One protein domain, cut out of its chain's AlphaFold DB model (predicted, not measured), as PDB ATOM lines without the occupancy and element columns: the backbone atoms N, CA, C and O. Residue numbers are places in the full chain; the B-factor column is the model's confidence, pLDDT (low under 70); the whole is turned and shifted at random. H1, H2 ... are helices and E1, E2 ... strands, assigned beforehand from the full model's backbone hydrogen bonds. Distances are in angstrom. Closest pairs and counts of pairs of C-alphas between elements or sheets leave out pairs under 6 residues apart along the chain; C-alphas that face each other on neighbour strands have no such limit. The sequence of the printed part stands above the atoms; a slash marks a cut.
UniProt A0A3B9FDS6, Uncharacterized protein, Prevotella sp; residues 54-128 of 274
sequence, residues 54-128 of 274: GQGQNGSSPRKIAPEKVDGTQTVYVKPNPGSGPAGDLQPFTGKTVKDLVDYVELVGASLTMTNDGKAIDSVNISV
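What this domain is: This is residues 54 to 128 of the 274 residues of an uncharacterized protein of Prevotella sp (UniProt A0A3B9FDS6). With little regular structure, this is a small sheet, E2 - E1 - E3, all antiparallel, with helix H1 along one face and long loops making much of the rest. The 75 printed residues hold E1, H1, E2 and E3 in chain order, class mixed, with only 28 in named elements. The whole is compact, radius of gyration of the C-alphas 11.4 A, spanning 34 by 26 by 21 A.

How they stand to each other: E1, residues 73 to 80, is the inner strand. E3, residues 122 to 127, is its antiparallel neighbour at 153 degrees, N 76 and O 124 within hydrogen-bond range at 2.8 A. E2, residues 110 to 113, is antiparallel to E1 at 146 degrees, N 111 and O 79 at 2.7 A. H1, residues 98 to 107, is on the sheet, height 9.1 A, along the strands; its closest C-alphas with E2 are Val 105 and Ser 111, 6.3 A. Every O i to N i+4 pair in H1 is within hydrogen-bond range.

Where its parts are: E1 runs 22.7 A from C-alpha 73 at (177.879, 177.088, 192.908); E3, 17.1 A, ends at C-alpha 127 at (179.305, 179.725, 189.622). H1 measures 14.1 A, E2 9.8 A.

The domain as a whole: The printed part has no cut. The E1 to H1 link, 17 residues, is long. Residues 54 to 69 and 83 to 90 have pLDDT under 70.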
ATOM      1  N   GLY A  54     180.125 185.396 194.075       68.06
ATOM      2  CA  GLY A  54     179.115 185.600 195.102       68.06
ATOM      3  C   GLY A  54     179.798 185.602 196.466       68.06
ATOM      4  O   GLY A  54     180.415 184.603 196.848       68.06
ATOM      5  N   GLN A  55     179.706 186.712 197.205       56.53
ATOM      6  CA  GLN A  55     180.265 186.780 198.555       56.53
ATOM      7  C   GLN A  55     179.632 185.687 199.429       56.53
ATOM      8  O   GLN A  55     178.409 185.609 199.568       56.53
ATOM      9  N   GLY A  56     180.480 184.827 200.006       52.88
ATOM     10  CA  GLY A  56     180.096 184.003 201.150       52.88
ATOM     11  C   GLY A  56     179.714 184.923 202.309       52.88
ATOM     12  O   GLY A  56     180.143 186.071 202.342       52.88
ATOM     13  N   GLN A  57     178.837 184.464 203.206       47.50
ATOM     14  CA  GLN A  57     178.155 185.320 204.184       47.50
ATOM     15  C   GLN A  57     179.076 186.370 204.837       47.50
ATOM     16  O   GLN A  57     179.945 186.048 205.645       47.50
ATOM     17  N   ASN A  58     178.836 187.643 204.504       41.38
ATOM     18  CA  ASN A  58     179.441 188.783 205.177       41.38
ATOM     19  C   ASN A  58     178.971 188.810 206.628       41.38
ATOM     20  O   ASN A  58     177.825 189.156 206.914       41.38
ATOM     21  N   GLY A  59     179.875 188.505 207.549       40.53
ATOM     22  CA  GLY A  59     179.666 188.771 208.962       40.53
ATOM     23  C   GLY A  59     180.039 187.581 209.819       40.53
ATOM     24  O   GLY A  59     179.442 186.518 209.724       40.53
ATOM     25  N   SER A  60     180.975 187.829 210.732       37.31
ATOM     26  CA  SER A  60     181.560 186.907 211.707       37.31
ATOM     27  C   SER A  60     182.616 185.953 211.145       37.31
ATOM     28  O   SER A  60     182.417 185.262 210.157       37.31
ATOM     29  N   SER A  61     183.778 185.963 211.807       43.41
ATOM     30  CA  SER A  61     184.918 185.086 211.544       43.41
ATOM     31  C   SER A  61     184.451 183.675 211.143       43.41
ATOM     32  O   SER A  61     183.747 183.035 211.932       43.41
ATOM     33  N   PRO A  62     184.864 183.147 209.978       46.66
ATOM     34  CA  PRO A  62     184.384 181.871 209.434       46.66
ATOM     35  C   PRO A  62     184.870 180.646 210.211       46.66
ATOM     36  O   PRO A  62     184.686 179.511 209.779       46.66
ATOM     37  N   ARG A  63     185.396 180.834 211.429       46.81
ATOM     38  CA  ARG A  63     185.744 179.745 212.343       46.81
ATOM     39  C   ARG A  63     184.584 178.792 212.658       46.81
ATOM     40  O   ARG A  63     184.853 177.792 213.319       46.81
ATOM     41  N   LYS A  64     183.320 179.064 212.281       42.88
ATOM     42  CA  LYS A  64     182.180 178.244 212.743       42.88
ATOM     43  C   LYS A  64     181.013 177.979 211.786       42.88
ATOM     44  O   LYS A  64     180.187 177.147 212.148       42.88
ATOM     45  N   ILE A  65     180.901 178.609 210.616       47.41
ATOM     46  CA  ILE A  65     179.723 178.409 209.752       47.41
ATOM     47  C   ILE A  65     180.202 178.112 208.334       47.41
ATOM     48  O   ILE A  65     180.800 178.965 207.687       47.41
ATOM     49  N   ALA A  66     179.982 176.877 207.869       52.56
ATOM     50  CA  ALA A  66     180.103 176.572 206.448       52.56
ATOM     51  C   ALA A  66     179.105 177.472 205.703       52.56
ATOM     52  O   ALA A  66     177.953 177.542 206.143       52.56
ATOM     53  N   PRO A  67     179.517 178.182 204.640       56.72
ATOM     54  CA  PRO A  67     178.612 179.070 203.926       56.72
ATOM     55  C   PRO A  67     177.390 178.284 203.455       56.72
ATOM     56  O   PRO A  67     177.475 177.090 203.151       56.72
ATOM     57  N   GLU A  68     176.242 178.958 203.423       60.62
ATOM     58  CA  GLU A  68     175.034 178.374 202.861       60.62
ATOM     59  C   GLU A  68     175.342 177.895 201.442       60.62
ATOM     60  O   GLU A  68     175.884 178.641 200.619       60.62
ATOM     61  N   LYS A  69     175.074 176.613 201.185       65.50
ATOM     62  CA  LYS A  69     175.328 176.006 199.886       65.50
ATOM     63  C   LYS A  69     174.399 176.673 198.878       65.50
ATOM     64  O   LYS A  69     173.210 176.372 198.848       65.50
ATOM     65  N   VAL A  70     174.946 177.564 198.060       75.88
ATOM     66  CA  VAL A  70     174.195 178.182 196.968       75.88
ATOM     67  C   VAL A  70     174.130 177.175 195.827       75.88
ATOM     68  O   VAL A  70     175.161 176.685 195.355       75.88
ATOM     69  N   ASP A  71     172.912 176.825 195.416       79.19
ATOM     70  CA  ASP A  71     172.708 175.855 194.345       79.19
ATOM     71  C   ASP A  71     173.380 176.319 193.043       79.19
ATOM     72  O   ASP A  71     173.431 177.510 192.737       79.19
ATOM     73  N   GLY A  72     173.966 175.379 192.303       85.25
ATOM     74  CA  GLY A  72     174.749 175.681 191.098       85.25
ATOM     75  C   GLY A  72     176.116 176.350 191.328       85.25
ATOM     76  O   GLY A  72     176.806 176.661 190.353       85.25
ATOM     77  N   THR A  73     176.549 176.543 192.580       88.44
ATOM     78  CA  THR A  73     177.879 177.088 192.908       88.44
ATOM     79  C   THR A  73     178.785 176.066 193.589       88.44
ATOM     80  O   THR A  73     178.330 175.087 194.186       88.44
ATOM     81  N   GLN A  74     180.090 176.313 193.507       89.31
ATOM     82  CA  GLN A  74     181.104 175.643 194.301       89.31
ATOM     83  C   GLN A  74     181.640 176.613 195.351       89.31
ATOM     84  O   GLN A  74     182.151 177.683 195.019       89.31
ATOM     85  N   THR A  75     181.587 176.197 196.614       88.38
ATOM     86  CA  THR A  75     182.267 176.904 197.694       88.38
ATOM     87  C   THR A  75     183.767 176.638 197.641       88.38
ATOM     88  O   THR A  75     184.205 175.485 197.638       88.38
ATOM     89  N   VAL A  76     184.546 177.709 197.653       87.94
ATOM     90  CA  VAL A  76     186.003 177.704 197.745       87.94
ATOM     91  C   VAL A  76     186.394 178.311 199.081       87.94
ATOM     92  O   VAL A  76     185.926 179.387 199.432       87.94
ATOM     93  N   TYR A  77     187.252 177.631 199.828       86.81
ATOM     94  CA  TYR A  77     187.709 178.068 201.141       86.81
ATOM     95  C   TYR A  77     189.128 178.620 201.054       86.81
ATOM     96  O   TYR A  77     189.993 178.014 200.418       86.81
ATOM     97  N   VAL A  78     189.382 179.729 201.744       85.81
ATOM     98  CA  VAL A  78     190.713 180.329 201.882       85.81
ATOM     99  C   VAL A  78     191.341 179.819 203.169       85.81
ATOM    100  O   VAL A  78     190.806 180.029 204.256       85.81
ATOM    101  N   LYS A  79     192.480 179.140 203.066       83.88
ATOM    102  CA  LYS A  79     193.177 178.507 204.184       83.88
ATOM    103  C   LYS A  79     194.579 179.101 204.350       83.88
ATOM    104  O   LYS A  79     195.366 179.012 203.414       83.88
ATOM    105  N   PRO A  80     194.942 179.641 205.525       80.62
ATOM    106  CA  PRO A  80     196.282 180.178 205.752       80.62
ATOM    107  C   PRO A  80     197.352 179.104 205.568       80.62
ATOM    108  O   PRO A  80     197.166 177.954 205.994       80.62
ATOM    109  N   ASN A  81     198.481 179.472 204.966       79.12
ATOM    110  CA  ASN A  81     199.602 178.555 204.837       79.12
ATOM    111  C   ASN A  81     200.290 178.346 206.200       79.12
ATOM    112  O   ASN A  81     200.275 179.225 207.065       79.12
ATOM    113  N   PRO A  82     200.913 177.180 206.439       70.19
ATOM    114  CA  PRO A  82     201.675 176.959 207.663       70.19
ATOM    115  C   PRO A  82     202.744 178.047 207.850       70.19
ATOM    116  O   PRO A  82     203.601 178.227 206.991       70.19
ATOM    117  N   GLY A  83     202.702 178.760 208.979       65.44
ATOM    118  CA  GLY A  83     203.683 179.800 209.315       65.44
ATOM    119  C   GLY A  83     203.301 181.235 208.930       65.44
ATOM    120  O   GLY A  83     204.039 182.144 209.294       65.44
ATOM    121  N   SER A  84     202.145 181.474 208.298       60.97
ATOM    122  CA  SER A  84     201.674 182.814 207.889       60.97
ATOM    123  C   SER A  84     201.145 183.698 209.041       60.97
ATOM    124  O   SER A  84     200.356 184.609 208.815       60.97
ATOM    125  N   GLY A  85     201.555 183.443 210.289       57.12
ATOM    126  CA  GLY A  85     201.021 184.113 211.484       57.12
ATOM    127  C   GLY A  85     199.637 183.600 211.925       57.12
ATOM    128  O   GLY A  85     199.063 182.702 211.300       57.12
ATOM    129  N   PRO A  86     199.095 184.083 213.058       54.38
ATOM    130  CA  PRO A  86     197.782 183.665 213.525       54.38
ATOM    131  C   PRO A  86     196.681 184.157 212.575       54.38
ATOM    132  O   PRO A  86     196.547 185.342 212.300       54.38
ATOM    133  N   ALA A  87     195.811 183.233 212.166       54.53
ATOM    134  CA  ALA A  87     194.626 183.440 211.324       54.53
ATOM    135  C   ALA A  87     193.660 184.573 211.755       54.53
ATOM    136  O   ALA A  87     192.698 184.846 211.047       54.53
ATOM    137  N   GLY A  88     193.845 185.162 212.942       54.56
ATOM    138  CA  GLY A  88     192.990 186.214 213.496       54.56
ATOM    139  C   GLY A  88     193.314 187.630 213.014       54.56
ATOM    140  O   GLY A  88     192.482 188.507 213.218       54.56
ATOM    141  N   ASP A  89     194.466 187.835 212.368       59.25
ATOM    142  CA  ASP A  89     194.937 189.167 211.954       59.25
ATOM    143  C   ASP A  89     194.718 189.450 210.455       59.25
ATOM    144  O   ASP A  89     195.002 190.548 209.977       59.25
ATOM    145  N   LEU A  90     194.211 188.470 209.700       66.56
ATOM    146  CA  LEU A  90     193.969 188.608 208.265       66.56
ATOM    147  C   LEU A  90     192.619 189.287 208.018       66.56
ATOM    148  O   LEU A  90     191.592 188.880 208.567       66.56
ATOM    149  N   GLN A  91     192.630 190.346 207.204       71.50
ATOM    150  CA  GLN A  91     191.405 191.033 206.803       71.50
ATOM    151  C   GLN A  91     190.541 190.097 205.953       71.50
ATOM    152  O   GLN A  91     191.103 189.439 205.087       71.50
ATOM    153  N   PRO A  92     189.212 190.054 206.150       76.19
ATOM    154  CA  PRO A  92     188.327 189.274 205.291       76.19
ATOM    155  C   PRO A  92     188.451 189.674 203.819       76.19
ATOM    156  O   PRO A  92     188.675 190.845 203.494       76.19
ATOM    157  N   PHE A  93     188.237 188.712 202.930       82.81
ATOM    158  CA  PHE A  93     188.116 188.948 201.504       82.81
ATOM    159  C   PHE A  93     186.920 189.866 201.222       82.81
ATOM    160  O   PHE A  93     185.797 189.611 201.652       82.81
ATOM    161  N   THR A  94     187.156 190.949 200.482       82.12
ATOM    162  CA  THR A  94     186.113 191.924 200.102       82.12
ATOM    163  C   THR A  94     185.986 192.112 198.593       82.12
ATOM    164  O   THR A  94     185.159 192.907 198.140       82.12
ATOM    165  N   GLY A  95     186.783 191.372 197.819       83.94
ATOM    166  CA  GLY A  95     186.756 191.401 196.365       83.94
ATOM    167  C   GLY A  95     185.464 190.836 195.780       83.94
ATOM    168  O   GLY A  95     184.598 190.309 196.488       83.94
ATOM    169  N   LYS A  96     185.333 190.982 194.463       87.88
ATOM    170  CA  LYS A  96     184.148 190.573 193.699       87.88
ATOM    171  C   LYS A  96     184.463 189.619 192.565       87.88
ATOM    172  O   LYS A  96     183.533 189.046 192.025       87.88
ATOM    173  N   THR A  97     185.727 189.442 192.211       89.25
ATOM    174  CA  THR A  97     186.129 188.644 191.052       89.25
ATOM    175  C   THR A  97     187.089 187.527 191.442       89.25
ATOM    176  O   THR A  97     187.704 187.561 192.514       89.25
ATOM    177  N   VAL A  98     187.250 186.529 190.568       87.56
ATOM    178  CA  VAL A  98     188.289 185.495 190.725       87.56
ATOM    179  C   VAL A  98     189.675 186.118 190.798       87.56
ATOM    180  O   VAL A  98     190.479 185.678 191.618       87.56
ATOM    181  N   LYS A  99     189.941 187.172 190.019       86.50
ATOM    182  CA  LYS A  99     191.194 187.919 190.125       86.50
ATOM    183  C   LYS A  99     191.404 188.482 191.527       86.50
ATOM    184  O   LYS A  99     192.456 188.242 192.108       86.50
ATOM    185  N   ASP A 100     190.402 189.158 192.089       87.62
ATOM    186  CA  ASP A 100     190.524 189.706 193.442       87.62
ATOM    187  C   ASP A 100     190.820 188.600 194.463       87.62
ATOM    188  O   ASP A 100     191.586 188.811 195.401       87.62
ATOM    189  N   LEU A 101     190.202 187.421 194.305       88.19
ATOM    190  CA  LEU A 101     190.427 186.279 195.191       88.19
ATOM    191  C   LEU A 101     191.864 185.765 195.096       88.19
ATOM    192  O   LEU A 101     192.468 185.492 196.133       88.19
ATOM    193  N   VAL A 102     192.394 185.611 193.880       85.25
ATOM    194  CA  VAL A 102     193.773 185.151 193.668       85.25
ATOM    195  C   VAL A 102     194.769 186.167 194.232       85.25
ATOM    196  O   VAL A 102     195.624 185.791 195.035       85.25
ATOM    197  N   ASP A 103     194.589 187.451 193.913       85.06
ATOM    198  CA  ASP A 103     195.424 188.544 194.426       85.06
ATOM    199  C   ASP A 103     195.377 188.589 195.971       85.06
ATOM    200  O   ASP A 103     196.392 188.784 196.643       85.06
ATOM    201  N   TYR A 104     194.200 188.346 196.564       85.25
ATOM    202  CA  TYR A 104     194.028 188.275 198.013       85.25
ATOM    203  C   TYR A 104     194.776 187.095 198.642       85.25
ATOM    204  O   TYR A 104     195.491 187.297 199.625       85.25
ATOM    205  N   VAL A 105     194.646 185.870 198.114       84.75
ATOM    206  CA  VAL A 105     195.318 184.705 198.721       84.75
ATOM    207  C   VAL A 105     196.834 184.772 198.609       84.75
ATOM    208  O   VAL A 105     197.516 184.305 199.523       84.75
ATOM    209  N   GLU A 106     197.357 185.383 197.546       82.44
ATOM    210  CA  GLU A 106     198.783 185.674 197.422       82.44
ATOM    211  C   GLU A 106     199.224 186.682 198.490       82.44
ATOM    212  O   GLU A 106     200.155 186.409 199.250       82.44
ATOM    213  N   LEU A 107     198.498 187.799 198.622       82.75
ATOM    214  CA  LEU A 107     198.783 188.850 199.602       82.75
ATOM    215  C   LEU A 107     198.807 188.325 201.044       82.75
ATOM    216  O   LEU A 107     199.679 188.703 201.826       82.75
ATOM    217  N   VAL A 108     197.850 187.467 201.413       79.25
ATOM    218  CA  VAL A 108     197.726 186.958 202.789       79.25
ATOM    219  C   VAL A 108     198.520 185.679 203.057       79.25
ATOM    220  O   VAL A 108     198.500 185.165 204.178       79.25
ATOM    221  N   GLY A 109     199.211 185.134 202.051       80.50
ATOM    222  CA  GLY A 109     199.925 183.866 202.178       80.50
ATOM    223  C   GLY A 109     198.985 182.707 202.528       80.50
ATOM    224  O   GLY A 109     199.241 181.953 203.471       80.50
ATOM    225  N   ALA A 110     197.891 182.569 201.782       83.75
ATOM    226  CA  ALA A 110     196.907 181.503 201.928       83.75
ATOM    227  C   ALA A 110     196.912 180.544 200.724       83.75
ATOM    228  O   ALA A 110     197.632 180.719 199.746       83.75
ATOM    229  N   SER A 111     196.110 179.489 200.820       83.38
ATOM    230  CA  SER A 111     195.836 178.513 199.771       83.38
ATOM    231  C   SER A 111     194.330 178.323 199.621       83.38
ATOM    232  O   SER A 111     193.568 178.488 200.577       83.38
ATOM    233  N   LEU A 112     193.890 177.967 198.416       86.38
ATOM    234  CA  LEU A 112     192.492 177.654 198.138       86.38
ATOM    235  C   LEU A 112     192.250 176.154 198.309       86.38
ATOM    236  O   LEU A 112     193.023 175.322 197.834       86.38
ATOM    237  N   THR A 113     191.155 175.789 198.970       84.62
ATOM    238  CA  THR A 113     190.716 174.396 199.107       84.62
ATOM    239  C   THR A 113     189.228 174.268 198.823       84.62
ATOM    240  O   THR A 113     188.438 175.162 199.111       84.62
ATOM    241  N   MET A 114     188.834 173.134 198.250       84.75
ATOM    242  CA  MET A 114     187.427 172.803 197.999       84.75
ATOM    243  C   MET A 114     186.767 172.126 199.207       84.75
ATOM    244  O   MET A 114     185.553 171.937 199.231       84.75
ATOM    245  N   THR A 115     187.561 171.738 200.209       81.19
ATOM    246  CA  THR A 115     187.095 171.043 201.411       81.19
ATOM    247  C   THR A 115     187.286 171.906 202.649       81.19
ATOM    248  O   THR A 115     188.348 172.493 202.861       81.19
ATOM    249  N   ASN A 116     186.256 171.952 203.493       80.19
ATOM    250  CA  ASN A 116     186.336 172.616 204.785       80.19
ATOM    251  C   ASN A 116     186.926 171.656 205.823       80.19
ATOM    252  O   ASN A 116     186.268 170.702 206.235       80.19
ATOM    253  N   ASP A 117     188.156 171.915 206.256       78.00
ATOM    254  CA  ASP A 117     188.816 171.186 207.345       78.00
ATOM    255  C   ASP A 117     188.740 171.929 208.694       78.00
ATOM    256  O   ASP A 117     189.435 171.574 209.648       78.00
ATOM    257  N   GLY A 118     187.919 172.982 208.770       77.44
ATOM    258  CA  GLY A 118     187.762 173.847 209.937       77.44
ATOM    259  C   GLY A 118     188.895 174.858 210.140       77.44
ATOM    260  O   GLY A 118     188.887 175.574 211.140       77.44
ATOM    261  N   LYS A 119     189.875 174.928 209.225       79.25
ATOM    262  CA  LYS A 119     191.020 175.858 209.306       79.25
ATOM    263  C   LYS A 119     190.928 177.024 208.323       79.25
ATOM    264  O   LYS A 119     191.851 177.835 208.267       79.25
ATOM    265  N   ALA A 120     189.848 177.101 207.553       79.88
ATOM    266  CA  ALA A 120     189.612 178.196 206.629       79.88
ATOM    267  C   ALA A 120     189.366 179.522 207.372       79.88
ATOM    268  O   ALA A 120     188.718 179.553 208.421       79.88
ATOM    269  N   ILE A 121     189.893 180.610 206.814       79.06
ATOM    270  CA  ILE A 121     189.706 181.996 207.272       79.06
ATOM    271  C   ILE A 121     188.731 182.784 206.413       79.06
ATOM    272  O   ILE A 121     188.363 183.886 206.799       79.06
ATOM    273  N   ASP A 122     188.337 182.229 205.271       82.81
ATOM    274  CA  ASP A 122     187.338 182.803 204.385       82.81
ATOM    275  C   ASP A 122     186.710 181.717 203.513       82.81
ATOM    276  O   ASP A 122     187.224 180.594 203.416       82.81
ATOM    277  N   SER A 123     185.599 182.053 202.872       84.88
ATOM    278  CA  SER A 123     184.974 181.223 201.859       84.88
ATOM    279  C   SER A 123     184.181 182.056 200.864       84.88
ATOM    280  O   SER A 123     183.466 182.981 201.241       84.88
ATOM    281  N   VAL A 124     184.230 181.653 199.603       86.50
ATOM    282  CA  VAL A 124     183.538 182.314 198.500       86.50
ATOM    283  C   VAL A 124     182.761 181.304 197.666       86.50
ATOM    284  O   VAL A 124     183.143 180.136 197.602       86.50
ATOM    285  N   ASN A 125     181.682 181.737 197.015       87.56
ATOM    286  CA  ASN A 125     180.900 180.885 196.121       87.56
ATOM    287  C   ASN A 125     181.138 181.290 194.664       87.56
ATOM    288  O   ASN A 125     180.969 182.451 194.291       87.56
ATOM    289  N   ILE A 126     181.505 180.309 193.841       89.88
ATOM    290  CA  ILE A 126     181.833 180.494 192.425       89.88
ATOM    291  C   ILE A 126     180.838 179.708 191.565       89.88
ATOM    292  O   ILE A 126     180.580 178.531 191.826       89.88
ATOM    293  N   SER A 127     180.274 180.346 190.537       91.50
ATOM    294  CA  SER A 127     179.305 179.725 189.622       91.50
ATOM    295  C   SER A 127     179.933 178.574 188.832       91.50
ATOM    296  O   SER A 127     180.851 178.780 188.037       91.50
ATOM    297  N   VAL A 128     179.418 177.349 189.000       92.81
ATOM    298  CA  VAL A 128     179.910 176.177 188.253       92.81
ATOM    299  C   VAL A 128     179.545 176.295 186.776       92.81
ATOM    300  O   VAL A 128     180.372 176.006 185.914       92.81
TER     301      VAL A 128